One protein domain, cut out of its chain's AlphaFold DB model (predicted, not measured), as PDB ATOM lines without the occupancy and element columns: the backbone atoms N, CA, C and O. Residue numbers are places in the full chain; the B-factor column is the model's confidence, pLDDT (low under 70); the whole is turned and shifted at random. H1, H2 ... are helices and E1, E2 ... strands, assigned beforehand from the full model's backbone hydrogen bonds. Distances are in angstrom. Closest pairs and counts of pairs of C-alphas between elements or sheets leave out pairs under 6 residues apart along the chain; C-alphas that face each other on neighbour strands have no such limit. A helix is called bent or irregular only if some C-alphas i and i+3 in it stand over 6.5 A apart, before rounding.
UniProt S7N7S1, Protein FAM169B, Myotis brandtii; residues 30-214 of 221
ATOM      1  N   LEU A  30     -21.791  49.568 -21.229       90.50
ATOM      2  CA  LEU A  30     -22.406  48.244 -21.140       90.50
ATOM      3  C   LEU A  30     -23.532  48.266 -20.104       90.50
ATOM      4  O   LEU A  30     -23.310  48.666 -18.963       90.50
ATOM      5  N   LYS A  31     -24.719  47.782 -20.497       89.38
ATOM      6  CA  LYS A  31     -25.903  47.655 -19.624       89.38
ATOM      7  C   LYS A  31     -26.184  48.946 -18.837       89.38
ATOM      8  O   LYS A  31     -26.192  48.954 -17.610       89.38
ATOM      9  N   ASP A  32     -26.357  50.037 -19.574       93.31
ATOM     10  CA  ASP A  32     -26.692  51.358 -19.037       93.31
ATOM     11  C   ASP A  32     -25.672  51.952 -18.055       93.31
ATOM     12  O   ASP A  32     -26.005  52.736 -17.169       93.31
ATOM     13  N   SER A  33     -24.402  51.563 -18.175       95.19
ATOM     14  CA  SER A  33     -23.324  52.044 -17.310       95.19
ATOM     15  C   SER A  33     -21.993  52.117 -18.052       95.19
ATOM     16  O   SER A  33     -21.735  51.354 -18.984       95.19
ATOM     17  N   TRP A  34     -21.128  53.037 -17.625       95.88
ATOM     18  CA  TRP A  34     -19.743  53.115 -18.086       95.88
ATOM     19  C   TRP A  34     -18.858  52.200 -17.247       95.88
ATOM     20  O   TRP A  34     -18.861  52.289 -16.023       95.88
ATOM     21  N   TRP A  35     -18.079  51.355 -17.915       95.38
ATOM     22  CA  TRP A  35     -17.138  50.433 -17.288       95.38
ATOM     23  C   TRP A  35     -15.728  50.735 -17.760       95.38
ATOM     24  O   TRP A  35     -15.502  50.835 -18.968       95.38
ATOM     25  N   ALA A  36     -14.771  50.839 -16.836       94.94
ATOM     26  CA  ALA A  36     -13.371  50.902 -17.227       94.94
ATOM     27  C   ALA A  36     -12.994  49.620 -17.980       94.94
ATOM     28  O   ALA A  36     -13.473  48.529 -17.661       94.94
ATOM     29  N   THR A  37     -12.123  49.734 -18.981       93.12
ATOM     30  CA  THR A  37     -11.717  48.573 -19.790       93.12
ATOM     31  C   THR A  37     -11.114  47.457 -18.936       93.12
ATOM     32  O   THR A  37     -11.402  46.291 -19.185       93.12
ATOM     33  N   GLU A  38     -10.343  47.790 -17.895       94.19
ATOM     34  CA  GLU A  38      -9.789  46.801 -16.959       94.19
ATOM     35  C   GLU A  38     -10.861  46.095 -16.119       94.19
ATOM     36  O   GLU A  38     -10.694  44.912 -15.827       94.19
ATOM     37  N   ASP A  39     -11.954  46.774 -15.765       95.12
ATOM     38  CA  ASP A  39     -13.026  46.182 -14.955       95.12
ATOM     39  C   ASP A  39     -13.820  45.157 -15.764       95.12
ATOM     40  O   ASP A  39     -14.157  44.092 -15.254       95.12
ATOM     41  N   VAL A  40     -14.042  45.422 -17.058       95.38
ATOM     42  CA  VAL A  40     -14.688  44.454 -17.962       95.38
ATOM     43  C   VAL A  40     -13.854  43.187 -18.125       95.38
ATOM     44  O   VAL A  40     -14.403  42.112 -18.336       95.38
ATOM     45  N   LEU A  41     -12.529  43.289 -18.019       96.31
ATOM     46  CA  LEU A  41     -11.626  42.143 -18.129       96.31
ATOM     47  C   LEU A  41     -11.508  41.339 -16.833       96.31
ATOM     48  O   LEU A  41     -10.783  40.345 -16.816       96.31
ATOM     49  N   ARG A  42     -12.184  41.736 -15.755       95.94
ATOM     50  CA  ARG A  42     -12.206  40.986 -14.499       95.94
ATOM     51  C   ARG A  42     -13.461  40.134 -14.393       95.94
ATOM     52  O   ARG A  42     -14.535  40.484 -14.872       95.94
ATOM     53  N   THR A  43     -13.316  39.001 -13.726       94.25
ATOM     54  CA  THR A  43     -14.438  38.186 -13.275       94.25
ATOM     55  C   THR A  43     -14.664  38.378 -11.776       94.25
ATOM     56  O   THR A  43     -13.775  38.816 -11.048       94.25
ATOM     57  N   SER A  44     -15.869  38.056 -11.310       92.19
ATOM     58  CA  SER A  44     -16.206  38.033  -9.886       92.19
ATOM     59  C   SER A  44     -15.547  36.876  -9.134       92.19
ATOM     60  O   SER A  44     -15.528  36.898  -7.909       92.19
ATOM     61  N   ASP A  45     -15.056  35.860  -9.848       93.31
ATOM     62  CA  ASP A  45     -14.326  34.733  -9.275       93.31
ATOM     63  C   ASP A  45     -12.809  35.012  -9.287       93.31
ATOM     64  O   ASP A  45     -12.168  34.879 -10.333       93.31
ATOM     65  N   PRO A  46     -12.200  35.396  -8.149       89.81
ATOM     66  CA  PRO A  46     -10.772  35.692  -8.091       89.81
ATOM     67  C   PRO A  46      -9.892  34.450  -8.286       89.81
ATOM     68  O   PRO A  46      -8.710  34.602  -8.578       89.81
ATOM     69  N   ALA A  47     -10.442  33.239  -8.145       94.06
ATOM     70  CA  ALA A  47      -9.718  31.989  -8.365       94.06
ATOM     71  C   ALA A  47      -9.722  31.551  -9.839       94.06
ATOM     72  O   ALA A  47      -9.139  30.520 -10.180       94.06
ATOM     73  N   ARG A  48     -10.384  32.310 -10.725       96.25
ATOM     74  CA  ARG A  48     -10.466  31.976 -12.144       96.25
ATOM     75  C   ARG A  48      -9.093  32.064 -12.807       96.25
ATOM     76  O   ARG A  48      -8.495  33.137 -12.891       96.25
ATOM     77  N   GLU A  49      -8.660  30.929 -13.343       97.12
ATOM     78  CA  GLU A  49      -7.307  30.697 -13.843       97.12
ATOM     79  C   GLU A  49      -7.296  29.860 -15.125       97.12
ATOM     80  O   GLU A  49      -8.225  29.100 -15.410       97.12
ATOM     81  N   GLY A  50      -6.204  29.972 -15.881       97.62
ATOM     82  CA  GLY A  50      -5.929  29.116 -17.033       97.62
ATOM     83  C   GLY A  50      -6.771  29.418 -18.275       97.62
ATOM     84  O   GLY A  50      -7.425  30.458 -18.390       97.62
ATOM     85  N   LEU A  51      -6.690  28.524 -19.264       97.94
ATOM     86  CA  LEU A  51      -7.415  28.642 -20.529       97.94
ATOM     87  C   LEU A  51      -8.830  28.095 -20.377       97.94
ATOM     88  O   LEU A  51      -9.031  26.912 -20.118       97.94
ATOM     89  N   VAL A  52      -9.823  28.960 -20.576       97.25
ATOM     90  CA  VAL A  52     -11.236  28.609 -20.418       97.25
ATOM     91  C   VAL A  52     -11.986  28.867 -21.716       97.25
ATOM     92  O   VAL A  52     -11.906  29.962 -22.279       97.25
ATOM     93  N   LYS A  53     -12.729  27.858 -22.192       96.44
ATOM     94  CA  LYS A  53     -13.577  27.967 -23.388       96.44
ATOM     95  C   LYS A  53     -14.666  29.015 -23.169       96.44
ATOM     96  O   LYS A  53     -15.326  29.022 -22.136       96.44
ATOM     97  N   VAL A  54     -14.859  29.880 -24.159       95.06
ATOM     98  CA  VAL A  54     -15.914  30.899 -24.159       95.06
ATOM     99  C   VAL A  54     -17.269  30.222 -24.361       95.06
ATOM    100  O   VAL A  54     -17.497  29.591 -25.393       95.06
ATOM    101  N   GLN A  55     -18.169  30.360 -23.388       92.19
ATOM    102  CA  GLN A  55     -19.494  29.727 -23.377       92.19
ATOM    103  C   GLN A  55     -20.635  30.715 -23.099       92.19
ATOM    104  O   GLN A  55     -21.784  30.445 -23.436       92.19
ATOM    105  N   SER A  56     -20.334  31.872 -22.512       91.44
ATOM    106  CA  SER A  56     -21.318  32.878 -22.118       91.44
ATOM    107  C   SER A  56     -21.229  34.150 -22.959       91.44
ATOM    108  O   SER A  56     -20.194  34.498 -23.531       91.44
ATOM    109  N   PHE A  57     -22.327  34.906 -22.981       89.50
ATOM    110  CA  PHE A  57     -22.351  36.236 -23.588       89.50
ATOM    111  C   PHE A  57     -21.369  37.203 -22.904       89.50
ATOM    112  O   PHE A  57     -20.698  37.977 -23.580       89.50
ATOM    113  N   GLY A  58     -21.222  37.113 -21.576       91.44
ATOM    114  CA  GLY A  58     -20.249  37.912 -20.827       91.44
ATOM    115  C   GLY A  58     -18.811  37.657 -21.286       91.44
ATOM    116  O   GLY A  58     -18.076  38.596 -21.565       91.44
ATOM    117  N   GLU A  59     -18.421  36.398 -21.473       93.44
ATOM    118  CA  GLU A  59     -17.095  36.061 -22.008       93.44
ATOM    119  C   GLU A  59     -16.913  36.514 -23.457       93.44
ATOM    120  O   GLU A  59     -15.810  36.889 -23.845       93.44
ATOM    121  N   ARG A  60     -17.981  36.541 -24.264       91.94
ATOM    122  CA  ARG A  60     -17.923  37.137 -25.608       91.94
ATOM    123  C   ARG A  60     -17.659  38.641 -25.553       91.94
ATOM    124  O   ARG A  60     -16.896  39.130 -26.383       91.94
ATOM    125  N   ILE A  61     -18.204  39.358 -24.566       92.19
ATOM    126  CA  ILE A  61     -17.852  40.765 -24.320       92.19
ATOM    127  C   ILE A  61     -16.375  40.884 -23.927       92.19
ATOM    128  O   ILE A  61     -15.664  41.704 -24.502       92.19
ATOM    129  N   VAL A  62     -15.883  40.048 -23.005       95.25
ATOM    130  CA  VAL A  62     -14.463  40.043 -22.597       95.25
ATOM    131  C   VAL A  62     -13.547  39.801 -23.799       95.25
ATOM    132  O   VAL A  62     -12.593  40.549 -24.011       95.25
ATOM    133  N   LEU A  63     -13.861  38.797 -24.624       94.44
ATOM    134  CA  LEU A  63     -13.135  38.484 -25.854       94.44
ATOM    135  C   LEU A  63     -13.139  39.671 -26.827       94.44
ATOM    136  O   LEU A  63     -12.100  40.011 -27.389       94.44
ATOM    137  N   PHE A  64     -14.292  40.323 -27.008       91.50
ATOM    138  CA  PHE A  64     -14.415  41.514 -27.845       91.50
ATOM    139  C   PHE A  64     -13.544  42.663 -27.327       91.50
ATOM    140  O   PHE A  64     -12.816  43.272 -28.109       91.50
ATOM    141  N   VAL A  65     -13.565  42.939 -26.019       93.44
ATOM    142  CA  VAL A  65     -12.733  43.984 -25.409       93.44
ATOM    143  C   VAL A  65     -11.250  43.654 -25.569       93.44
ATOM    144  O   VAL A  65     -10.490  44.523 -25.992       93.44
ATOM    145  N   LEU A  66     -10.824  42.410 -25.324       94.00
ATOM    146  CA  LEU A  66      -9.435  41.998 -25.559       94.00
ATOM    147  C   LEU A  66      -9.008  42.202 -27.016       94.00
ATOM    148  O   LEU A  66      -7.918  42.713 -27.258       94.00
ATOM    149  N   ASN A  67      -9.850  41.818 -27.974       91.44
ATOM    150  CA  ASN A  67      -9.505  41.855 -29.391       91.44
ATOM    151  C   ASN A  67      -9.567  43.270 -29.986       91.44
ATOM    152  O   ASN A  67      -8.600  43.787 -30.534       91.44
ATOM    153  N   VAL A  68     -10.721  43.920 -29.875       88.00
ATOM    154  CA  VAL A  68     -11.000  45.167 -30.594       88.00
ATOM    155  C   VAL A  68     -10.449  46.370 -29.843       88.00
ATOM    156  O   VAL A  68      -9.927  47.296 -30.463       88.00
ATOM    157  N   VAL A  69     -10.545  46.365 -28.511       89.81
ATOM    158  CA  VAL A  69     -10.143  47.510 -27.687       89.81
ATOM    159  C   VAL A  69      -8.685  47.379 -27.264       89.81
ATOM    160  O   VAL A  69      -7.860  48.200 -27.662       89.81
ATOM    161  N   ILE A  70      -8.343  46.344 -26.491       91.56
ATOM    162  CA  ILE A  70      -6.993  46.205 -25.937       91.56
ATOM    163  C   ILE A  70      -5.984  45.964 -27.050       91.56
ATOM    164  O   ILE A  70      -5.076  46.770 -27.214       91.56
ATOM    165  N   PHE A  71      -6.144  44.900 -27.837       88.81
ATOM    166  CA  PHE A  71      -5.260  44.657 -28.967       88.81
ATOM    167  C   PHE A  71      -5.426  45.764 -30.011       88.81
ATOM    168  O   PHE A  71      -4.498  46.540 -30.200       88.81
ATOM    169  N   GLY A  72      -6.606  45.903 -30.623       83.88
ATOM    170  CA  GLY A  72      -6.805  46.746 -31.807       83.88
ATOM    171  C   GLY A  72      -6.545  48.247 -31.630       83.88
ATOM    172  O   GLY A  72      -6.199  48.911 -32.611       83.88
ATOM    173  N   ARG A  73      -6.689  48.798 -30.412       84.00
ATOM    174  CA  ARG A  73      -6.524  50.242 -30.147       84.00
ATOM    175  C   ARG A  73      -5.411  50.580 -29.163       84.00
ATOM    176  O   ARG A  73      -4.727  51.571 -29.386       84.00
ATOM    177  N   LEU A  74      -5.240  49.811 -28.087       85.81
ATOM    178  CA  LEU A  74      -4.334  50.194 -26.993       85.81
ATOM    179  C   LEU A  74      -2.931  49.581 -27.105       85.81
ATOM    180  O   LEU A  74      -1.944  50.211 -26.728       85.81
ATOM    181  N   GLU A  75      -2.825  48.345 -27.589       86.88
ATOM    182  CA  GLU A  75      -1.576  47.577 -27.594       86.88
ATOM    183  C   GLU A  75      -1.037  47.252 -28.997       86.88
ATOM    184  O   GLU A  75       0.073  46.713 -29.107       86.88
ATOM    185  N   ARG A  76      -1.771  47.577 -30.067       75.50
ATOM    186  CA  ARG A  76      -1.287  47.431 -31.447       75.50
ATOM    187  C   ARG A  76      -0.181  48.444 -31.733       75.50
ATOM    188  O   ARG A  76      -0.261  49.591 -31.299       75.50
ATOM    189  N   ASN A  77       0.850  48.011 -32.456       66.31
ATOM    190  CA  ASN A  77       1.791  48.945 -33.062       66.31
ATOM    191  C   ASN A  77       1.173  49.463 -34.365       66.31
ATOM    192  O   ASN A  77       0.756  48.655 -35.189       66.31
ATOM    193  N   LEU A  78       1.058  50.781 -34.529       57.81
ATOM    194  CA  LEU A  78       0.388  51.371 -35.694       57.81
ATOM    195  C   LEU A  78       1.197  51.207 -36.989       57.81
ATOM    196  O   LEU A  78       0.601  51.276 -38.052       57.81
ATOM    197  N   ASP A  79       2.496  50.914 -36.886       53.50
ATOM    198  CA  ASP A  79       3.376  50.635 -38.033       53.50
ATOM    199  C   ASP A  79       3.255  49.185 -38.555       53.50
ATOM    200  O   ASP A  79       3.900  48.815 -39.533       53.50
ATOM    201  N   ASP A  80       2.456  48.342 -37.889       54.28
ATOM    202  CA  ASP A  80       2.192  46.950 -38.271       54.28
ATOM    203  C   ASP A  80       0.818  46.868 -38.966       54.28
ATOM    204  O   ASP A  80      -0.194  46.442 -38.394       54.28
ATOM    205  N   ASP A  81       0.772  47.377 -40.202       48.62
ATOM    206  CA  ASP A  81      -0.437  47.470 -41.039       48.62
ATOM    207  C   ASP A  81      -1.046  46.099 -41.396       48.62
ATOM    208  O   ASP A  81      -2.191  46.022 -41.839       48.62
ATOM    209  N   ALA A  82      -0.318  45.003 -41.166       48.44
ATOM    210  CA  ALA A  82      -0.703  43.664 -41.603       48.44
ATOM    211  C   ALA A  82      -1.648  42.914 -40.641       48.44
ATOM    212  O   ALA A  82      -2.174  41.865 -41.005       48.44
ATOM    213  N   MET A  83      -1.864  43.402 -39.413       56.50
ATOM    214  CA  MET A  83      -2.470  42.590 -38.344       56.50
ATOM    215  C   MET A  83      -3.631  43.319 -37.648       56.50
ATOM    216  O   MET A  83      -3.513  43.771 -36.505       56.50
ATOM    217  N   PHE A  84      -4.775  43.442 -38.327       55.25
ATOM    218  CA  PHE A  84      -6.036  43.837 -37.691       55.25
ATOM    219  C   PHE A  84      -6.944  42.618 -37.532       55.25
ATOM    220  O   PHE A  84      -7.437  42.067 -38.513       55.25
ATOM    221  N   PHE A  85      -7.199  42.211 -36.291       60.69
ATOM    222  CA  PHE A  85      -8.172  41.160 -36.025       60.69
ATOM    223  C   PHE A  85      -9.581  41.746 -36.093       60.69
ATOM    224  O   PHE A  85      -9.947  42.640 -35.323       60.69
ATOM    225  N   LEU A  86     -10.387  41.224 -37.013       59.91
ATOM    226  CA  LEU A  86     -11.810  41.529 -37.070       59.91
ATOM    227  C   LEU A  86     -12.527  40.969 -35.828       59.91
ATOM    228  O   LEU A  86     -12.026  40.049 -35.173       59.91
ATOM    229  N   PRO A  87     -13.708  41.500 -35.469       62.06
ATOM    230  CA  PRO A  87     -14.561  40.861 -34.478       62.06
ATOM    231  C   PRO A  87     -14.858  39.412 -34.888       62.06
ATOM    232  O   PRO A  87     -15.396  39.165 -35.965       62.06
ATOM    233  N   HIS A  88     -14.507  38.462 -34.023       62.34
ATOM    234  CA  HIS A  88     -14.747  37.040 -34.254       62.34
ATOM    235  C   HIS A  88     -16.243  36.763 -34.396       62.34
ATOM    236  O   HIS A  88     -17.056  37.270 -33.611       62.34
ATOM    237  N   SER A  89     -16.612  35.927 -35.365       65.75
ATOM    238  CA  SER A  89     -18.005  35.510 -35.495       65.75
ATOM    239  C   SER A  89     -18.451  34.758 -34.234       65.75
ATOM    240  O   SER A  89     -17.665  34.071 -33.579       65.75
ATOM    241  N   GLY A  90     -19.742  34.818 -33.894       62.62
ATOM    242  CA  GLY A  90     -20.278  34.038 -32.767       62.62
ATOM    243  C   GLY A  90     -20.102  32.519 -32.924       62.62
ATOM    244  O   GLY A  90     -20.230  31.787 -31.943       62.62
ATOM    245  N   LYS A  91     -19.794  32.056 -34.145       68.44
ATOM    246  CA  LYS A  91     -19.568  30.652 -34.505       68.44
ATOM    247  C   LYS A  91     -18.121  30.203 -34.296       68.44
ATOM    248  O   LYS A  91     -17.869  29.004 -34.290       68.44
ATOM    249  N   GLU A  92     -17.182  31.131 -34.129       79.88
ATOM    250  CA  GLU A  92     -15.785  30.791 -33.870       79.88
ATOM    251  C   GLU A  92     -15.582  30.372 -32.425       79.88
ATOM    252  O   GLU A  92     -16.029  31.044 -31.485       79.88
ATOM    253  N   GLU A  93     -14.878  29.259 -32.252       91.44
ATOM    254  CA  GLU A  93     -14.465  28.810 -30.936       91.44
ATOM    255  C   GLU A  93     -13.309  29.672 -30.433       91.44
ATOM    256  O   GLU A  93     -12.430  30.087 -31.188       91.44
ATOM    257  N   ALA A  94     -13.333  29.966 -29.136       95.50
ATOM    258  CA  ALA A  94     -12.325  30.782 -28.486       95.50
ATOM    259  C   ALA A  94     -12.074  30.276 -27.069       95.50
ATOM    260  O   ALA A  94     -12.994  29.780 -26.404       95.50
ATOM    261  N   LYS A  95     -10.846  30.466 -26.585       98.00
ATOM    262  CA  LYS A  95     -10.510  30.339 -25.166       98.00
ATOM    263  C   LYS A  95      -9.902  31.641 -24.662       98.00
ATOM    264  O   LYS A  95      -9.068  32.246 -25.334       98.00
ATOM    265  N   ILE A  96     -10.316  32.064 -23.473       98.31
ATOM    266  CA  ILE A  96      -9.730  33.202 -22.760       98.31
ATOM    267  C   ILE A  96      -8.739  32.649 -21.744       98.31
ATOM    268  O   ILE A  96      -9.060  31.712 -21.015       98.31
ATOM    269  N   LEU A  97      -7.546  33.234 -21.696       98.50
ATOM    270  CA  LEU A  97      -6.571  32.970 -20.650       98.50
ATOM    271  C   LEU A  97      -6.838  33.901 -19.469       98.50
ATOM    272  O   LEU A  97      -6.725  35.124 -19.602       98.50
ATOM    273  N   TRP A  98      -7.140  33.308 -18.322       98.25
ATOM    274  CA  TRP A  98      -7.354  33.993 -17.053       98.25
ATOM    275  C   TRP A  98      -6.126  33.871 -16.154       98.25
ATOM    276  O   TRP A  98      -5.448  32.844 -16.175       98.25
ATOM    277  N   ARG A  99      -5.847  34.936 -15.399       97.06
ATOM    278  CA  ARG A  99      -4.887  34.990 -14.293       97.06
ATOM    279  C   ARG A  99      -5.377  35.930 -13.206       97.06
ATOM    280  O   ARG A  99      -5.699  37.079 -13.509       97.06
ATOM    281  N   ASP A 100      -5.425  35.451 -11.975       95.56
ATOM    282  CA  ASP A 100      -5.895  36.133 -10.773       95.56
ATOM    283  C   ASP A 100      -7.265  36.800 -11.000       95.56
ATOM    284  O   ASP A 100      -7.478  37.984 -10.709       95.56
ATOM    285  N   GLY A 101      -8.183  36.070 -11.648       96.44
ATOM    286  CA  GLY A 101      -9.511  36.569 -12.011       96.44
ATOM    287  C   GLY A 101      -9.534  37.619 -13.133       96.44
ATOM    288  O   GLY A 101     -10.591  38.183 -13.415       96.44
ATOM    289  N   ALA A 102      -8.409  37.904 -13.793       97.44
ATOM    290  CA  ALA A 102      -8.316  38.848 -14.905       97.44
ATOM    291  C   ALA A 102      -8.023  38.144 -16.236       97.44
ATOM    292  O   ALA A 102      -7.180  37.256 -16.328       97.44
ATOM    293  N   ALA A 103      -8.683  38.581 -17.302       98.06
ATOM    294  CA  ALA A 103      -8.431  38.106 -18.650       98.06
ATOM    295  C   ALA A 103      -7.145  38.748 -19.204       98.06
ATOM    296  O   ALA A 103      -7.037  39.973 -19.355       98.06
ATOM    297  N   VAL A 104      -6.146  37.914 -19.497       98.00
ATOM    298  CA  VAL A 104      -4.788  38.350 -19.878       98.00
ATOM    299  C   VAL A 104      -4.403  38.011 -21.314       98.00
ATOM    300  O   VAL A 104      -3.360  38.445 -21.807       98.00
ATOM    301  N   GLY A 105      -5.247  37.260 -22.007       97.69
ATOM    302  CA  GLY A 105      -5.060  36.889 -23.398       97.69
ATOM    303  C   GLY A 105      -6.193  36.002 -23.882       97.69
ATOM    304  O   GLY A 105      -7.090  35.650 -23.119       97.69
ATOM    305  N   PHE A 106      -6.151  35.637 -25.151       97.81
ATOM    306  CA  PHE A 106      -7.088  34.698 -25.743       97.81
ATOM    307  C   PHE A 106      -6.461  34.035 -26.965       97.81
ATOM    308  O   PHE A 106      -5.470  34.525 -27.513       97.81
ATOM    309  N   TYR A 107      -7.086  32.956 -27.416       97.31
ATOM    310  CA  TYR A 107      -6.935  32.514 -28.788       97.31
ATOM    311  C   TYR A 107      -8.281  32.097 -29.383       97.31
ATOM    312  O   TYR A 107      -9.224  31.787 -28.647       97.31
ATOM    313  N   THR A 108      -8.367  32.095 -30.709       95.81
ATOM    314  CA  THR A 108      -9.522  31.610 -31.472       95.81
ATOM    315  C   THR A 108      -9.116  30.528 -32.456       95.81
ATOM    316  O   THR A 108      -7.950  30.421 -32.842       95.81
ATOM    317  N   THR A 109     -10.081  29.698 -32.839       95.38
ATOM    318  CA  THR A 109      -9.861  28.600 -33.778       95.38
ATOM    319  C   THR A 109     -10.938  28.541 -34.843       95.38
ATOM    320  O   THR A 109     -12.127  28.710 -34.555       95.38
ATOM    321  N   LYS A 110     -10.528  28.194 -36.062       94.00
ATOM    322  CA  LYS A 110     -11.429  27.753 -37.128       94.00
ATOM    323  C   LYS A 110     -11.535  26.238 -37.054       94.00
ATOM    324  O   LYS A 110     -10.530  25.531 -37.128       94.00
ATOM    325  N   ALA A 111     -12.753  25.741 -36.880       92.62
ATOM    326  CA  ALA A 111     -12.995  24.308 -36.841       92.62
ATOM    327  C   ALA A 111     -12.876  23.710 -38.249       92.62
ATOM    328  O   ALA A 111     -13.318  24.312 -39.232       92.62
ATOM    329  N   LYS A 112     -12.353  22.490 -38.346       94.31
ATOM    330  CA  LYS A 112     -12.440  21.689 -39.568       94.31
ATOM    331  C   LYS A 112     -13.905  21.563 -40.004       94.31
ATOM    332  O   LYS A 112     -14.776  21.282 -39.186       94.31
ATOM    333  N   GLY A 113     -14.185  21.816 -41.278       92.19
ATOM    334  CA  GLY A 113     -15.539  21.845 -41.837       92.19
ATOM    335  C   GLY A 113     -16.293  23.170 -41.654       92.19
ATOM    336  O   GLY A 113     -17.355  23.333 -42.252       92.19
ATOM    337  N   SER A 114     -15.763  24.135 -40.892       90.12
ATOM    338  CA  SER A 114     -16.350  25.482 -40.817       90.12
ATOM    339  C   SER A 114     -16.077  26.283 -42.093       90.12
ATOM    340  O   SER A 114     -15.058  26.075 -42.749       90.12
ATOM    341  N   LEU A 115     -16.997  27.181 -42.459       88.88
ATOM    342  CA  LEU A 115     -16.903  27.977 -43.686       88.88
ATOM    343  C   LEU A 115     -15.714  28.950 -43.653       88.88
ATOM    344  O   LEU A 115     -15.498  29.668 -42.673       88.88
ATOM    345  N   CYS A 116     -14.989  29.013 -44.766       85.00
ATOM    346  CA  CYS A 116     -13.944  29.989 -45.033       85.00
ATOM    347  C   CYS A 116     -14.573  31.307 -45.499       85.00
ATOM    348  O   CYS A 116     -14.890  31.467 -46.683       85.00
ATOM    349  N   GLY A 117     -14.737  32.253 -44.571       75.56
ATOM    350  CA  GLY A 117     -15.237  33.597 -44.869       75.56
ATOM    351  C   GLY A 117     -16.611  33.628 -45.556       75.56
ATOM    352  O   GLY A 117     -17.328  32.633 -45.659       75.56
ATOM    353  N   ASP A 118     -16.986  34.811 -46.023       61.69
ATOM    354  CA  ASP A 118     -18.379  35.213 -46.222       61.69
ATOM    355  C   ASP A 118     -18.944  34.886 -47.618       61.69
ATOM    356  O   ASP A 118     -19.925  35.499 -48.036       61.69
ATOM    357  N   GLY A 119     -18.347  33.971 -48.392       59.03
ATOM    358  CA  GLY A 119     -18.857  33.763 -49.758       59.03
ATOM    359  C   GLY A 119     -18.166  32.757 -50.670       59.03
ATOM    360  O   GLY A 119     -18.607  32.593 -51.802       59.03
ATOM    361  N   THR A 120     -17.117  32.065 -50.223       64.81
ATOM    362  CA  THR A 120     -16.401  31.111 -51.096       64.81
ATOM    363  C   THR A 120     -17.107  29.760 -51.229       64.81
ATOM    364  O   THR A 120     -16.794  28.991 -52.132       64.81
ATOM    365  N   GLY A 121     -18.024  29.435 -50.309       78.38
ATOM    366  CA  GLY A 121     -18.609  28.094 -50.197       78.38
ATOM    367  C   GLY A 121     -17.595  27.006 -49.817       78.38
ATOM    368  O   GLY A 121     -17.931  25.826 -49.852       78.38
ATOM    369  N   THR A 122     -16.360  27.382 -49.463       88.00
ATOM    370  CA  THR A 122     -15.306  26.443 -49.062       88.00
ATOM    371  C   THR A 122     -15.252  26.308 -47.547       88.00
ATOM    372  O   THR A 122     -15.637  27.230 -46.824       88.00
ATOM    373  N   CYS A 123     -14.780  25.161 -47.062       92.12
ATOM    374  CA  CYS A 123     -14.619  24.894 -45.637       92.12
ATOM    375  C   CYS A 123     -13.161  24.607 -45.292       92.12
ATOM    376  O   CYS A 123     -12.443  24.009 -46.095       92.12
ATOM    377  N   TYR A 124     -12.751  24.956 -44.072       94.06
ATOM    378  CA  TYR A 124     -11.436  24.605 -43.545       94.06
ATOM    379  C   TYR A 124     -11.242  23.085 -43.546       94.06
ATOM    380  O   TYR A 124     -12.082  22.341 -43.040       94.06
ATOM    381  N   LEU A 125     -10.121  22.617 -44.094       95.81
ATOM    382  CA  LEU A 125      -9.822  21.185 -44.235       95.81
ATOM    383  C   LEU A 125      -9.097  20.587 -43.020       95.81
ATOM    384  O   LEU A 125      -8.896  19.375 -42.951       95.81
ATOM    385  N   LEU A 126      -8.717  21.431 -42.065       97.00
ATOM    386  CA  LEU A 126      -8.048  21.090 -40.815       97.00
ATOM    387  C   LEU A 126      -8.398  22.124 -39.732       97.00
ATOM    388  O   LEU A 126      -8.818  23.229 -40.086       97.00
ATOM    389  N   PRO A 127      -8.243  21.804 -38.436       97.25
ATOM    390  CA  PRO A 127      -8.337  22.802 -37.376       97.25
ATOM    391  C   PRO A 127      -7.244  23.862 -37.537       97.25
ATOM    392  O   PRO A 127      -6.087  23.521 -37.790       97.25
ATOM    393  N   VAL A 128      -7.589  25.139 -37.367       97.25
ATOM    394  CA  VAL A 128      -6.636  26.253 -37.498       97.25
ATOM    395  C   VAL A 128      -6.679  27.139 -36.260       97.25
ATOM    396  O   VAL A 128      -7.747  27.613 -35.878       97.25
ATOM    397  N   LEU A 129      -5.517  27.383 -35.652       97.50
ATOM    398  CA  LEU A 129      -5.290  28.418 -34.652       97.50
ATOM    399  C   LEU A 129      -5.236  29.771 -35.361       97.50
ATOM    400  O   LEU A 129      -4.280  30.066 -36.076       97.50
ATOM    401  N   ASP A 130      -6.288  30.562 -35.191       93.88
ATOM    402  CA  ASP A 130      -6.550  31.708 -36.056       93.88
ATOM    403  C   ASP A 130      -5.970  33.001 -35.504       93.88
ATOM    404  O   ASP A 130      -5.101  33.625 -36.105       93.88
ATOM    405  N   THR A 131      -6.420  33.375 -34.312       92.81
ATOM    406  CA  THR A 131      -5.938  34.564 -33.620       92.81
ATOM    407  C   THR A 131      -5.357  34.156 -32.283       92.81
ATOM    408  O   THR A 131      -5.975  33.395 -31.544       92.81
ATOM    409  N   VAL A 132      -4.183  34.687 -31.940       95.06
ATOM    410  CA  VAL A 132      -3.555  34.503 -30.627       95.06
ATOM    411  C   VAL A 132      -3.116  35.858 -30.108       95.06
ATOM    412  O   VAL A 132      -2.365  36.580 -30.767       95.06
ATOM    413  N   PHE A 133      -3.534  36.193 -28.894       95.56
ATOM    414  CA  PHE A 133      -3.153  37.441 -28.257       95.56
ATOM    415  C   PHE A 133      -2.831  37.239 -26.781       95.56
ATOM    416  O   PHE A 133      -3.598  36.655 -26.018       95.56
ATOM    417  N   VAL A 134      -1.702  37.807 -26.363       96.75
ATOM    418  CA  VAL A 134      -1.325  37.956 -24.956       96.75
ATOM    419  C   VAL A 134      -1.063  39.431 -24.704       96.75
ATOM    420  O   VAL A 134      -0.261  40.059 -25.412       96.75
ATOM    421  N   ARG A 135      -1.711  39.975 -23.675       95.69
ATOM    422  CA  ARG A 135      -1.527  41.362 -23.242       95.69
ATOM    423  C   ARG A 135      -0.059  41.650 -22.955       95.69
ATOM    424  O   ARG A 135       0.631  40.837 -22.338       95.69
ATOM    425  N   ARG A 136       0.424  42.822 -23.364       93.25
ATOM    426  CA  ARG A 136       1.841  43.212 -23.360       93.25
ATOM    427  C   ARG A 136       2.491  43.022 -21.992       93.25
ATOM    428  O   ARG A 136       3.563  42.432 -21.919       93.25
ATOM    429  N   ARG A 137       1.801  43.420 -20.918       93.56
ATOM    430  CA  ARG A 137       2.274  43.285 -19.525       93.56
ATOM    431  C   ARG A 137       2.433  41.831 -19.041       93.56
ATOM    432  O   ARG A 137       3.087  41.599 -18.034       93.56
ATOM    433  N   HIS A 138       1.865  40.860 -19.759       95.81
ATOM    434  CA  HIS A 138       1.940  39.427 -19.446       95.81
ATOM    435  C   HIS A 138       2.820  38.634 -20.436       95.81
ATOM    436  O   HIS A 138       2.967  37.415 -20.309       95.81
ATOM    437  N   ARG A 139       3.425  39.292 -21.438       94.56
ATOM    438  CA  ARG A 139       4.322  38.636 -22.406       94.56
ATOM    439  C   ARG A 139       5.641  38.220 -21.750       94.56
ATOM    440  O   ARG A 139       6.011  38.699 -20.687       94.56
ATOM    441  N   GLY A 140       6.353  37.294 -22.396       93.62
ATOM    442  CA  GLY A 140       7.628  36.760 -21.894       93.62
ATOM    443  C   GLY A 140       7.493  35.665 -20.830       93.62
ATOM    444  O   GLY A 140       8.493  35.084 -20.436       93.62
ATOM    445  N   GLN A 141       6.268  35.319 -20.427       95.88
ATOM    446  CA  GLN A 141       5.991  34.365 -19.342       95.88
ATOM    447  C   GLN A 141       5.558  32.975 -19.846       95.88
ATOM    448  O   GLN A 141       4.885  32.234 -19.140       95.88
ATOM    449  N   GLY A 142       5.862  32.637 -21.105       96.69
ATOM    450  CA  GLY A 142       5.505  31.341 -21.706       96.69
ATOM    451  C   GLY A 142       4.037  31.175 -22.127       96.69
ATOM    452  O   GLY A 142       3.689  30.140 -22.685       96.69
ATOM    453  N   LEU A 143       3.187  32.191 -21.946       97.94
ATOM    454  CA  LEU A 143       1.738  32.096 -22.191       97.94
ATOM    455  C   LEU A 143       1.358  31.735 -23.635       97.94
ATOM    456  O   LEU A 143       0.479  30.908 -23.838       97.94
ATOM    457  N   GLY A 144       2.048  32.291 -24.635       97.94
ATOM    458  CA  GLY A 144       1.796  31.932 -26.038       97.94
ATOM    459  C   GLY A 144       2.134  30.468 -26.344       97.94
ATOM    460  O   GLY A 144       1.414  29.814 -27.089       97.94
ATOM    461  N   VAL A 145       3.187  29.925 -25.720       98.44
ATOM    462  CA  VAL A 145       3.550  28.502 -25.857       98.44
ATOM    463  C   VAL A 145       2.504  27.619 -25.179       98.44
ATOM    464  O   VAL A 145       2.157  26.576 -25.720       98.44
ATOM    465  N   ALA A 146       1.975  28.040 -24.026       98.38
ATOM    466  CA  ALA A 146       0.885  27.333 -23.358       98.38
ATOM    467  C   ALA A 146      -0.401  27.314 -24.206       98.38
ATOM    468  O   ALA A 146      -1.027  26.269 -24.315       98.38
ATOM    469  N   MET A 147      -0.751  28.427 -24.865       98.69
ATOM    470  CA  MET A 147      -1.889  28.487 -25.795       98.69
ATOM    471  C   MET A 147      -1.709  27.569 -27.009       98.69
ATOM    472  O   MET A 147      -2.638  26.858 -27.375       98.69
ATOM    473  N   LEU A 148      -0.519  27.561 -27.623       98.62
ATOM    474  CA  LEU A 148      -0.235  26.679 -28.759       98.62
ATOM    475  C   LEU A 148      -0.284  25.197 -28.356       98.62
ATOM    476  O   LEU A 148      -0.823  24.381 -29.098       98.62
ATOM    477  N   ARG A 149       0.242  24.862 -27.170       98.50
ATOM    478  CA  ARG A 149       0.158  23.514 -26.596       98.50
ATOM    479  C   ARG A 149      -1.292  23.081 -26.401       98.50
ATOM    480  O   ARG A 149      -1.669  22.038 -26.916       98.50
ATOM    481  N   ASP A 150      -2.090  23.899 -25.716       98.62
ATOM    482  CA  ASP A 150      -3.512  23.630 -25.475       98.62
ATOM    483  C   ASP A 150      -4.258  23.385 -26.801       98.62
ATOM    484  O   ASP A 150      -5.022  22.427 -26.929       98.62
ATOM    485  N   PHE A 151      -3.984  24.194 -27.831       98.44
ATOM    486  CA  PHE A 151      -4.547  23.978 -29.163       98.44
ATOM    487  C   PHE A 151      -4.178  22.602 -29.743       98.44
ATOM    488  O   PHE A 151      -5.066  21.897 -30.214       98.44
ATOM    489  N   CYS A 152      -2.910  22.187 -29.671       98.19
ATOM    490  CA  CYS A 152      -2.481  20.875 -30.177       98.19
ATOM    491  C   CYS A 152      -3.112  19.710 -29.396       98.19
ATOM    492  O   CYS A 152      -3.526  18.716 -29.993       98.19
ATOM    493  N   GLU A 153      -3.230  19.855 -28.073       97.50
ATOM    494  CA  GLU A 153      -3.869  18.883 -27.174       97.50
ATOM    495  C   GLU A 153      -5.392  18.818 -27.364       97.50
ATOM    496  O   GLU A 153      -6.002  17.785 -27.097       97.50
ATOM    497  N   THR A 154      -6.016  19.893 -27.857       97.00
ATOM    498  CA  THR A 154      -7.453  19.930 -28.177       97.00
ATOM    499  C   THR A 154      -7.791  19.066 -29.404       97.00
ATOM    500  O   THR A 154      -8.917  18.580 -29.507       97.00
ATOM    501  N   PHE A 155      -6.836  18.838 -30.312       96.75
ATOM    502  CA  PHE A 155      -7.034  18.094 -31.563       96.75
ATOM    503  C   PHE A 155      -6.014  16.948 -31.720       96.75
ATOM    504  O   PHE A 155      -5.222  16.958 -32.667       96.75
ATOM    505  N   PRO A 156      -5.990  15.964 -30.797       96.31
ATOM    506  CA  PRO A 156      -4.953  14.930 -30.763       96.31
ATOM    507  C   PRO A 156      -5.005  13.986 -31.974       96.31
ATOM    508  O   PRO A 156      -3.965  13.495 -32.403       96.31
ATOM    509  N   ASP A 157      -6.196  13.775 -32.542       96.19
ATOM    510  CA  ASP A 157      -6.430  12.826 -33.637       96.19
ATOM    511  C   ASP A 157      -6.220  13.436 -35.038       96.19
ATOM    512  O   ASP A 157      -6.202  12.716 -36.036       96.19
ATOM    513  N   ASP A 158      -6.070  14.762 -35.150       96.69
ATOM    514  CA  ASP A 158      -5.808  15.414 -36.434       96.69
ATOM    515  C   ASP A 158      -4.306  15.355 -36.779       96.69
ATOM    516  O   ASP A 158      -3.452  15.944 -36.108       96.69
ATOM    517  N   GLU A 159      -3.993  14.682 -37.893       95.12
ATOM    518  CA  GLU A 159      -2.630  14.537 -38.437       95.12
ATOM    519  C   GLU A 159      -2.000  15.863 -38.896       95.12
ATOM    520  O   GLU A 159      -0.786  15.954 -39.078       95.12
ATOM    521  N   ALA A 160      -2.815  16.898 -39.106       97.25
ATOM    522  CA  ALA A 160      -2.361  18.229 -39.481       97.25
ATOM    523  C   ALA A 160      -3.184  19.297 -38.764       97.25
ATOM    524  O   ALA A 160      -4.414  19.280 -38.800       97.25
ATOM    525  N   LEU A 161      -2.481  20.265 -38.188       98.31
ATOM    526  CA  LEU A 161      -3.014  21.432 -37.505       98.31
ATOM    527  C   LEU A 161      -2.451  22.702 -38.142       98.31
ATOM    528  O   LEU A 161      -1.274  22.773 -38.501       98.31
ATOM    529  N   GLY A 162      -3.306  23.709 -38.284       97.88
ATOM    530  CA  GLY A 162      -2.959  24.981 -38.895       97.88
ATOM    531  C   GLY A 162      -2.693  26.092 -37.887       97.88
ATOM    532  O   GLY A 162      -3.307  26.142 -36.825       97.88
ATOM    533  N   VAL A 163      -1.842  27.034 -38.271       97.81
ATOM    534  CA  VAL A 163      -1.791  28.400 -37.743       97.81
ATOM    535  C   VAL A 163      -2.076  29.333 -38.917       97.81
ATOM    536  O   VAL A 163      -1.447  29.184 -39.967       97.81
ATOM    537  N   SER A 164      -3.035  30.248 -38.768       94.88
ATOM    538  CA  SER A 164      -3.452  31.136 -39.862       94.88
ATOM    539  C   SER A 164      -2.282  31.971 -40.387       94.88
ATOM    540  O   SER A 164      -1.512  32.551 -39.617       94.88
ATOM    541  N   TRP A 165      -2.161  32.037 -41.712       90.81
ATOM    542  CA  TRP A 165      -1.289  32.985 -42.397       90.81
ATOM    543  C   TRP A 165      -1.907  34.401 -42.377       90.81
ATOM    544  O   TRP A 165      -3.125  34.523 -42.534       90.81
ATOM    545  N   PRO A 166      -1.105  35.473 -42.242       90.19
ATOM    546  CA  PRO A 166       0.338  35.468 -42.003       90.19
ATOM    547  C   PRO A 166       0.685  35.233 -40.525       90.19
ATOM    548  O   PRO A 166       0.083  35.819 -39.623       90.19
ATOM    549  N   ILE A 167       1.721  34.433 -40.252       90.81
ATOM    550  CA  ILE A 167       2.226  34.267 -38.883       90.81
ATOM    551  C   ILE A 167       3.133  35.447 -38.511       90.81
ATOM    552  O   ILE A 167       4.178  35.684 -39.118       90.81
ATOM    553  N   SER A 168       2.776  36.158 -37.438       89.38
ATOM    554  CA  SER A 168       3.606  37.251 -36.912       89.38
ATOM    555  C   SER A 168       4.997  36.775 -36.448       89.38
ATOM    556  O   SER A 168       5.131  35.654 -35.943       89.38
ATOM    557  N   PRO A 169       6.036  37.635 -36.476       90.12
ATOM    558  CA  PRO A 169       7.364  37.282 -35.966       90.12
ATOM    559  C   PRO A 169       7.347  36.777 -34.516       90.12
ATOM    560  O   PRO A 169       8.057  35.836 -34.161       90.12
ATOM    561  N   ALA A 170       6.496  37.368 -33.668       91.50
ATOM    562  CA  ALA A 170       6.325  36.939 -32.284       91.50
ATOM    563  C   ALA A 170       5.748  35.517 -32.188       91.50
ATOM    564  O   ALA A 170       6.220  34.718 -31.376       91.50
ATOM    565  N   MET A 171       4.766  35.184 -33.031       94.62
ATOM    566  CA  MET A 171       4.182  33.846 -33.072       94.62
ATOM    567  C   MET A 171       5.159  32.818 -33.661       94.62
ATOM    568  O   MET A 171       5.263  31.718 -33.128       94.62
ATOM    569  N   TYR A 172       5.988  33.185 -34.644       94.81
ATOM    570  CA  TYR A 172       7.084  32.322 -35.106       94.81
ATOM    571  C   TYR A 172       8.049  31.947 -33.971       94.81
ATOM    572  O   TYR A 172       8.459  30.789 -33.862       94.81
ATOM    573  N   GLN A 173       8.374  32.883 -33.070       94.94
ATOM    574  CA  GLN A 173       9.194  32.576 -31.891       94.94
ATOM    575  C   GLN A 173       8.492  31.627 -30.910       94.94
ATOM    576  O   GLN A 173       9.154  30.789 -30.290       94.94
ATOM    577  N   VAL A 174       7.167  31.735 -30.769       97.31
ATOM    578  CA  VAL A 174       6.354  30.793 -29.983       97.31
ATOM    579  C   VAL A 174       6.402  29.400 -30.608       97.31
ATOM    580  O   VAL A 174       6.792  28.454 -29.922       97.31
ATOM    581  N   CYS A 175       6.104  29.284 -31.907       97.81
ATOM    582  CA  CYS A 175       6.161  28.026 -32.648       97.81
ATOM    583  C   CYS A 175       7.542  27.376 -32.553       97.81
ATOM    584  O   CYS A 175       7.649  26.195 -32.244       97.81
ATOM    585  N   ARG A 176       8.617  28.153 -32.734       97.06
ATOM    586  CA  ARG A 176       9.993  27.661 -32.597       97.06
ATOM    587  C   ARG A 176      10.251  27.059 -31.218       97.06
ATOM    588  O   ARG A 176      10.765  25.948 -31.128       97.06
ATOM    589  N   LYS A 177       9.932  27.788 -30.142       97.62
ATOM    590  CA  LYS A 177      10.141  27.296 -28.767       97.62
ATOM    591  C   LYS A 177       9.343  26.021 -28.505       97.62
ATOM    592  O   LYS A 177       9.878  25.093 -27.908       97.62
ATOM    593  N   PHE A 178       8.098  25.979 -28.970       98.38
ATOM    594  CA  PHE A 178       7.229  24.817 -28.829       98.38
ATOM    595  C   PHE A 178       7.779  23.597 -29.580       98.38
ATOM    596  O   PHE A 178       8.028  22.571 -28.961       98.38
ATOM    597  N   LEU A 179       8.090  23.730 -30.870       97.94
ATOM    598  CA  LEU A 179       8.577  22.638 -31.725       97.94
ATOM    599  C   LEU A 179       9.979  22.124 -31.356       97.94
ATOM    600  O   LEU A 179      10.346  20.990 -31.680       97.94
ATOM    601  N   LEU A 180      10.791  22.940 -30.678       96.69
ATOM    602  CA  LEU A 180      12.043  22.473 -30.081       96.69
ATOM    603  C   LEU A 180      11.783  21.535 -28.896       96.69
ATOM    604  O   LEU A 180      12.466  20.520 -28.789       96.69
ATOM    605  N   ALA A 181      10.800  21.860 -28.053       97.69
ATOM    606  CA  ALA A 181      10.423  21.068 -26.883       97.69
ATOM    607  C   ALA A 181       9.534  19.855 -27.216       97.69
ATOM    608  O   ALA A 181       9.537  18.894 -26.456       97.69
ATOM    609  N   HIS A 182       8.823  19.898 -28.348       97.31
ATOM    610  CA  HIS A 182       7.841  18.901 -28.785       97.31
ATOM    611  C   HIS A 182       8.163  18.379 -30.195       97.31
ATOM    612  O   HIS A 182       7.558  18.826 -31.175       97.31
ATOM    613  N   PRO A 183       9.165  17.487 -30.349       96.44
ATOM    614  CA  PRO A 183       9.536  16.933 -31.648       96.44
ATOM    615  C   PRO A 183       8.394  16.224 -32.385       96.44
ATOM    616  O   PRO A 183       8.359  16.261 -33.613       96.44
ATOM    617  N   GLU A 184       7.468  15.625 -31.641       94.81
ATOM    618  CA  GLU A 184       6.266  14.954 -32.132       94.81
ATOM    619  C   GLU A 184       5.331  15.892 -32.912       94.81
ATOM    620  O   GLU A 184       4.675  15.461 -33.858       94.81
ATOM    621  N   GLU A 185       5.340  17.193 -32.609       97.50
ATOM    622  CA  GLU A 185       4.473  18.185 -33.258       97.50
ATOM    623  C   GLU A 185       5.070  18.780 -34.545       97.50
ATOM    624  O   GLU A 185       4.389  19.478 -35.300       97.50
ATOM    625  N   ARG A 186       6.349  18.503 -34.847       97.44
ATOM    626  CA  ARG A 186       7.068  19.105 -35.991       97.44
ATOM    627  C   ARG A 186       6.450  18.774 -37.345       97.44
ATOM    628  O   ARG A 186       6.529  19.597 -38.255       97.44
ATOM    629  N   ALA A 187       5.862  17.587 -37.471       96.62
ATOM    630  CA  ALA A 187       5.164  17.150 -38.678       96.62
ATOM    631  C   ALA A 187       3.678  17.560 -38.697       96.62
ATOM    632  O   ALA A 187       3.068  17.565 -39.765       96.62
ATOM    633  N   ARG A 188       3.104  17.925 -37.539       97.12
ATOM    634  CA  ARG A 188       1.683  18.272 -37.384       97.12
ATOM    635  C   ARG A 188       1.391  19.753 -37.596       97.12
ATOM    636  O   ARG A 188       0.288  20.060 -38.027       97.12
ATOM    637  N   LEU A 189       2.332  20.665 -37.331       98.00
ATOM    638  CA  LEU A 189       2.080  22.113 -37.397       98.00
ATOM    639  C   LEU A 189       2.434  22.767 -38.746       98.00
ATOM    640  O   LEU A 189       3.592  22.784 -39.181       98.00
ATOM    641  N   TRP A 190       1.430  23.407 -39.349       98.06
ATOM    642  CA  TRP A 190       1.494  24.064 -40.657       98.06
ATOM    643  C   TRP A 190       1.046  25.525 -40.575       98.06
ATOM    644  O   TRP A 190       0.110  25.856 -39.857       98.06
ATOM    645  N   GLU A 191       1.694  26.409 -41.327       97.19
ATOM    646  CA  GLU A 191       1.160  27.732 -41.645       97.19
ATOM    647  C   GLU A 191       0.158  27.559 -42.781       97.19
ATOM    648  O   GLU A 191       0.460  26.856 -43.748       97.19
ATOM    649  N   VAL A 192      -1.030  28.144 -42.644       96.00
ATOM    650  CA  VAL A 192      -2.182  27.802 -43.480       96.00
ATOM    651  C   VAL A 192      -2.832  29.042 -44.069       96.00
ATOM    652  O   VAL A 192      -3.300  29.915 -43.338       96.00
ATOM    653  N   GLU A 193      -2.954  29.055 -45.393       94.06
ATOM    654  CA  GLU A 193      -3.925  29.895 -46.096       94.06
ATOM    655  C   GLU A 193      -5.260  29.139 -46.224       94.06
ATOM    656  O   GLU A 193      -5.254  27.941 -46.527       94.06
ATOM    657  N   PRO A 194      -6.425  29.779 -46.013       90.19
ATOM    658  CA  PRO A 194      -7.718  29.113 -46.182       90.19
ATOM    659  C   PRO A 194      -7.922  28.579 -47.617       90.19
ATOM    660  O   PRO A 194      -7.566  29.265 -48.575       90.19
ATOM    661  N   PRO A 195      -8.557  27.406 -47.824       92.25
ATOM    662  CA  PRO A 195      -9.092  26.447 -46.840       92.25
ATOM    663  C   PRO A 195      -8.068  25.485 -46.208       92.25
ATOM    664  O   PRO A 195      -8.449  24.615 -45.419       92.25
ATOM    665  N   GLY A 196      -6.787  25.598 -46.553       92.62
ATOM    666  CA  GLY A 196      -5.728  24.743 -46.034       92.62
ATOM    667  C   GLY A 196      -5.647  23.389 -46.723       92.62
ATOM    668  O   GLY A 196      -5.469  22.367 -46.061       92.62
ATOM    669  N   ALA A 197      -5.777  23.350 -48.050       92.69
ATOM    670  CA  ALA A 197      -5.392  22.185 -48.849       92.69
ATOM    671  C   ALA A 197      -3.864  21.977 -48.835       92.69
ATOM    672  O   ALA A 197      -3.126  22.844 -48.385       92.69
ATOM    673  N   TRP A 198      -3.363  20.845 -49.341       87.94
ATOM    674  CA  TRP A 198      -1.922  20.532 -49.322       87.94
ATOM    675  C   TRP A 198      -1.029  21.613 -49.956       87.94
ATOM    676  O   TRP A 198       0.026  21.904 -49.406       87.94
ATOM    677  N   GLY A 199      -1.467  22.248 -51.049       91.38
ATOM    678  CA  GLY A 199      -0.746  23.367 -51.680       91.38
ATOM    679  C   GLY A 199      -0.852  24.703 -50.933       91.38
ATOM    680  O   GLY A 199      -0.194  25.660 -51.300       91.38
ATOM    681  N   GLN A 200      -1.666  24.774 -49.879       93.19
ATOM    682  CA  GLN A 200      -1.927  25.981 -49.086       93.19
ATOM    683  C   GLN A 200      -1.358  25.860 -47.666       93.19
ATOM    684  O   GLN A 200      -1.827  26.505 -46.726       93.19
ATOM    685  N   ARG A 201      -0.387  24.956 -47.494       95.69
ATOM    686  CA  ARG A 201       0.271  24.653 -46.226       95.69
ATOM    687  C   ARG A 201       1.774  24.830 -46.375       95.69
ATOM    688  O   ARG A 201       2.394  24.229 -47.245       95.69
ATOM    689  N   GLY A 202       2.379  25.583 -45.467       96.19
ATOM    690  CA  GLY A 202       3.830  25.640 -45.296       96.19
ATOM    691  C   GLY A 202       4.243  24.971 -43.992       96.19
ATOM    692  O   GLY A 202       3.696  25.296 -42.944       96.19
ATOM    693  N   SER A 203       5.217  24.056 -44.013       96.94
ATOM    694  CA  SER A 203       5.725  23.464 -42.763       96.94
ATOM    695  C   SER A 203       6.338  24.555 -41.883       96.94
ATOM    696  O   SER A 203       7.341  25.172 -42.256       96.94
ATOM    697  N   ILE A 204       5.765  24.777 -40.695       97.38
ATOM    698  CA  ILE A 204       6.284  25.778 -39.751       97.38
ATOM    699  C   ILE A 204       7.688  25.384 -39.306       97.38
ATOM    700  O   ILE A 204       8.573  26.234 -39.213       97.38
ATOM    701  N   TRP A 205       7.920  24.089 -39.072       97.19
ATOM    702  CA  TRP A 205       9.231  23.594 -38.669       97.19
ATOM    703  C   TRP A 205      10.309  23.893 -39.715       97.19
ATOM    704  O   TRP A 205      11.367  24.415 -39.363       97.19
ATOM    705  N   LEU A 206      10.030  23.636 -40.997       95.31
ATOM    706  CA  LEU A 206      10.974  23.936 -42.073       95.31
ATOM    707  C   LEU A 206      11.289  25.438 -42.141       95.31
ATOM    708  O   LEU A 206      12.457  25.818 -42.208       95.31
ATOM    709  N   LYS A 207      10.263  26.295 -42.050       93.94
ATOM    710  CA  LYS A 207      10.441  27.757 -42.036       93.94
ATOM    711  C   LYS A 207      11.286  28.220 -40.846       93.94
ATOM    712  O   LYS A 207      12.182  29.044 -41.018       93.94
ATOM    713  N   VAL A 208      11.071  27.641 -39.662       92.88
ATOM    714  CA  VAL A 208      11.891  27.903 -38.469       92.88
ATOM    715  C   VAL A 208      13.354  27.512 -38.698       92.88
ATOM    716  O   VAL A 208      14.242  28.284 -38.343       92.88
ATOM    717  N   GLN A 209      13.628  26.349 -39.298       92.50
ATOM    718  CA  GLN A 209      15.002  25.912 -39.578       92.50
ATOM    719  C   GLN A 209      15.715  26.841 -40.568       92.50
ATOM    720  O   GLN A 209      16.868  27.214 -40.348       92.50
ATOM    721  N   LEU A 210      15.028  27.276 -41.622       89.56
ATOM    722  CA  LEU A 210      15.603  28.176 -42.624       89.56
ATOM    723  C   LEU A 210      15.928  29.559 -42.056       89.56
ATOM    724  O   LEU A 210      17.017  30.075 -42.301       89.56
ATOM    725  N   GLN A 211      15.048  30.107 -41.210       84.94
ATOM    726  CA  GLN A 211      15.323  31.352 -40.486       84.94
ATOM    727  C   GLN A 211      16.577  31.239 -39.604       84.94
ATOM    728  O   GLN A 211      17.341  32.195 -39.501       84.94
ATOM    729  N   GLN A 212      16.823  30.076 -38.991       80.50
ATOM    730  CA  GLN A 212      18.039  29.844 -38.199       80.50
ATOM    731  C   GLN A 212      19.301  29.737 -39.061       80.50
ATOM    732  O   GLN A 212      20.370  30.139 -38.612       80.50
ATOM    733  N   ALA A 213      19.178  29.219 -40.283       78.62
ATOM    734  CA  ALA A 213      20.275  29.124 -41.241       78.62
ATOM    735  C   ALA A 213      20.576  30.455 -41.963       78.62
ATOM    736  O   ALA A 213      21.528  30.520 -42.736       78.62
ATOM    737  N   GLY A 214      19.776  31.506 -41.735       74.94
ATOM    738  CA  GLY A 214      19.883  32.775 -42.464       74.94
ATOM    739  C   GLY A 214      19.458  32.672 -43.932       74.94
ATOM    740  O   GLY A 214      19.837  33.517 -44.739       74.94
TER     741      GLY A 214
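This is residues 30 to 214 of the 221 residues of the protein "Protein FAM169B" of Myotis brandtii (UniProt S7N7S1). A strongly twisted sheet of seven strands curls round one helix, H3, while the long helix H2 covers the opposite face across its E2 to E5 part. H4 packs on H3, H5 packs on H4 beside E7, and E1 sticks out at the other end, standing free. The printed part has 185 residues with five named helices and eight named strands, in the order E1 H1 E2 H2 E3 E4 E5 H3 E6 H4 E7 E8 H5. The sheet, E2 E3 E4 E5 E6 E7 E8, is mixed, and so is the class, helices and strands. The whole is compact, with a radius of gyration of the C-alphas of 16.7 A and spans of 51 by 38 by 36 A.

Start in the sheet with E4, residues 102 to 110, 25.0 A long, from C-alpha 102 at (-8.316, 38.848, -14.905); it bends by 50 degrees at residue 105. Beside it look for E3, residues 93 to 99, 20.2 A, and E5, residues 128 to 134, 18.0 A. The shorter strands are E2, 50 to 53, E6, 161 to 164, E7, 189 to 192, and E8, 201 to 203. H2, residues 57 to 75, spans 24.0 A and is irregular, only just: C-alphas 72 and 75 are 6.8 A apart. H3 is 143 to 154, 16.4 A, and H4 169 to 181, 18.8 A. E1, 33 to 36, begins at C-alpha 33 (-23.324, 52.044, -17.310), H1 is 37 to 40, and H5, 204 to 212, ends at C-alpha 212 (18.039, 29.844, -38.199).

E3, E4 and E5 form a meander, each strand the antiparallel neighbour of the one before; find N 97 and O 105 at 2.8 A, and N 108 and O 131 at 2.8 A. E2 is antiparallel to E3, with N 52 and O 96 at 2.9 A. E5, H3, E6 and E6, H4, E7 are strand-helix-strand units, parallel neighbour strands with a helix between, both with right-handed crossovers; N 129 and O 162 are 2.8 A apart, N 163 and O 190 2.8 A. E7 and E8 are a hairpin, N 191 and O 202 at 2.8 A. H2 and H3 lie on opposite faces, making three layers, helices on both faces of the sheet. H2 has a height over the sheet of 9.1 A and runs across the strands, at 67 degrees to E5 on the local plane; the closest C-alphas of H2 and E4 are Leu 66 and Gly 105, 7.1 A. H3, with residues 144 to 149 alone, touches H4 at a steep tilt of 61 degrees, closest C-alphas Val 145 and Val 174, 5.5 A. H4 touches H5 about perpendicular, 77 degrees, at Arg 176 and Val 208, 6.2 A. H1 and H2 only just touch, with 3 pairs of C-alphas within 8 A, closest Val 40 and Val 62, 6.4 A. Each O i to N i+4 pair is within hydrogen-bond range in H3, H4 and H5, 11 of 15 in H2, and H1 is too short for one.

The C-alphas farthest apart, of Asp 32 and Ala 213, are 56.5 A apart. The printed part has no cut; H2 to E3 and E4 to E5 are long links of 17 residues each. Confidence is under 70 at residues 77 to 91 and 118 to 120, against a mean pLDDT of 90.5 for the printed part.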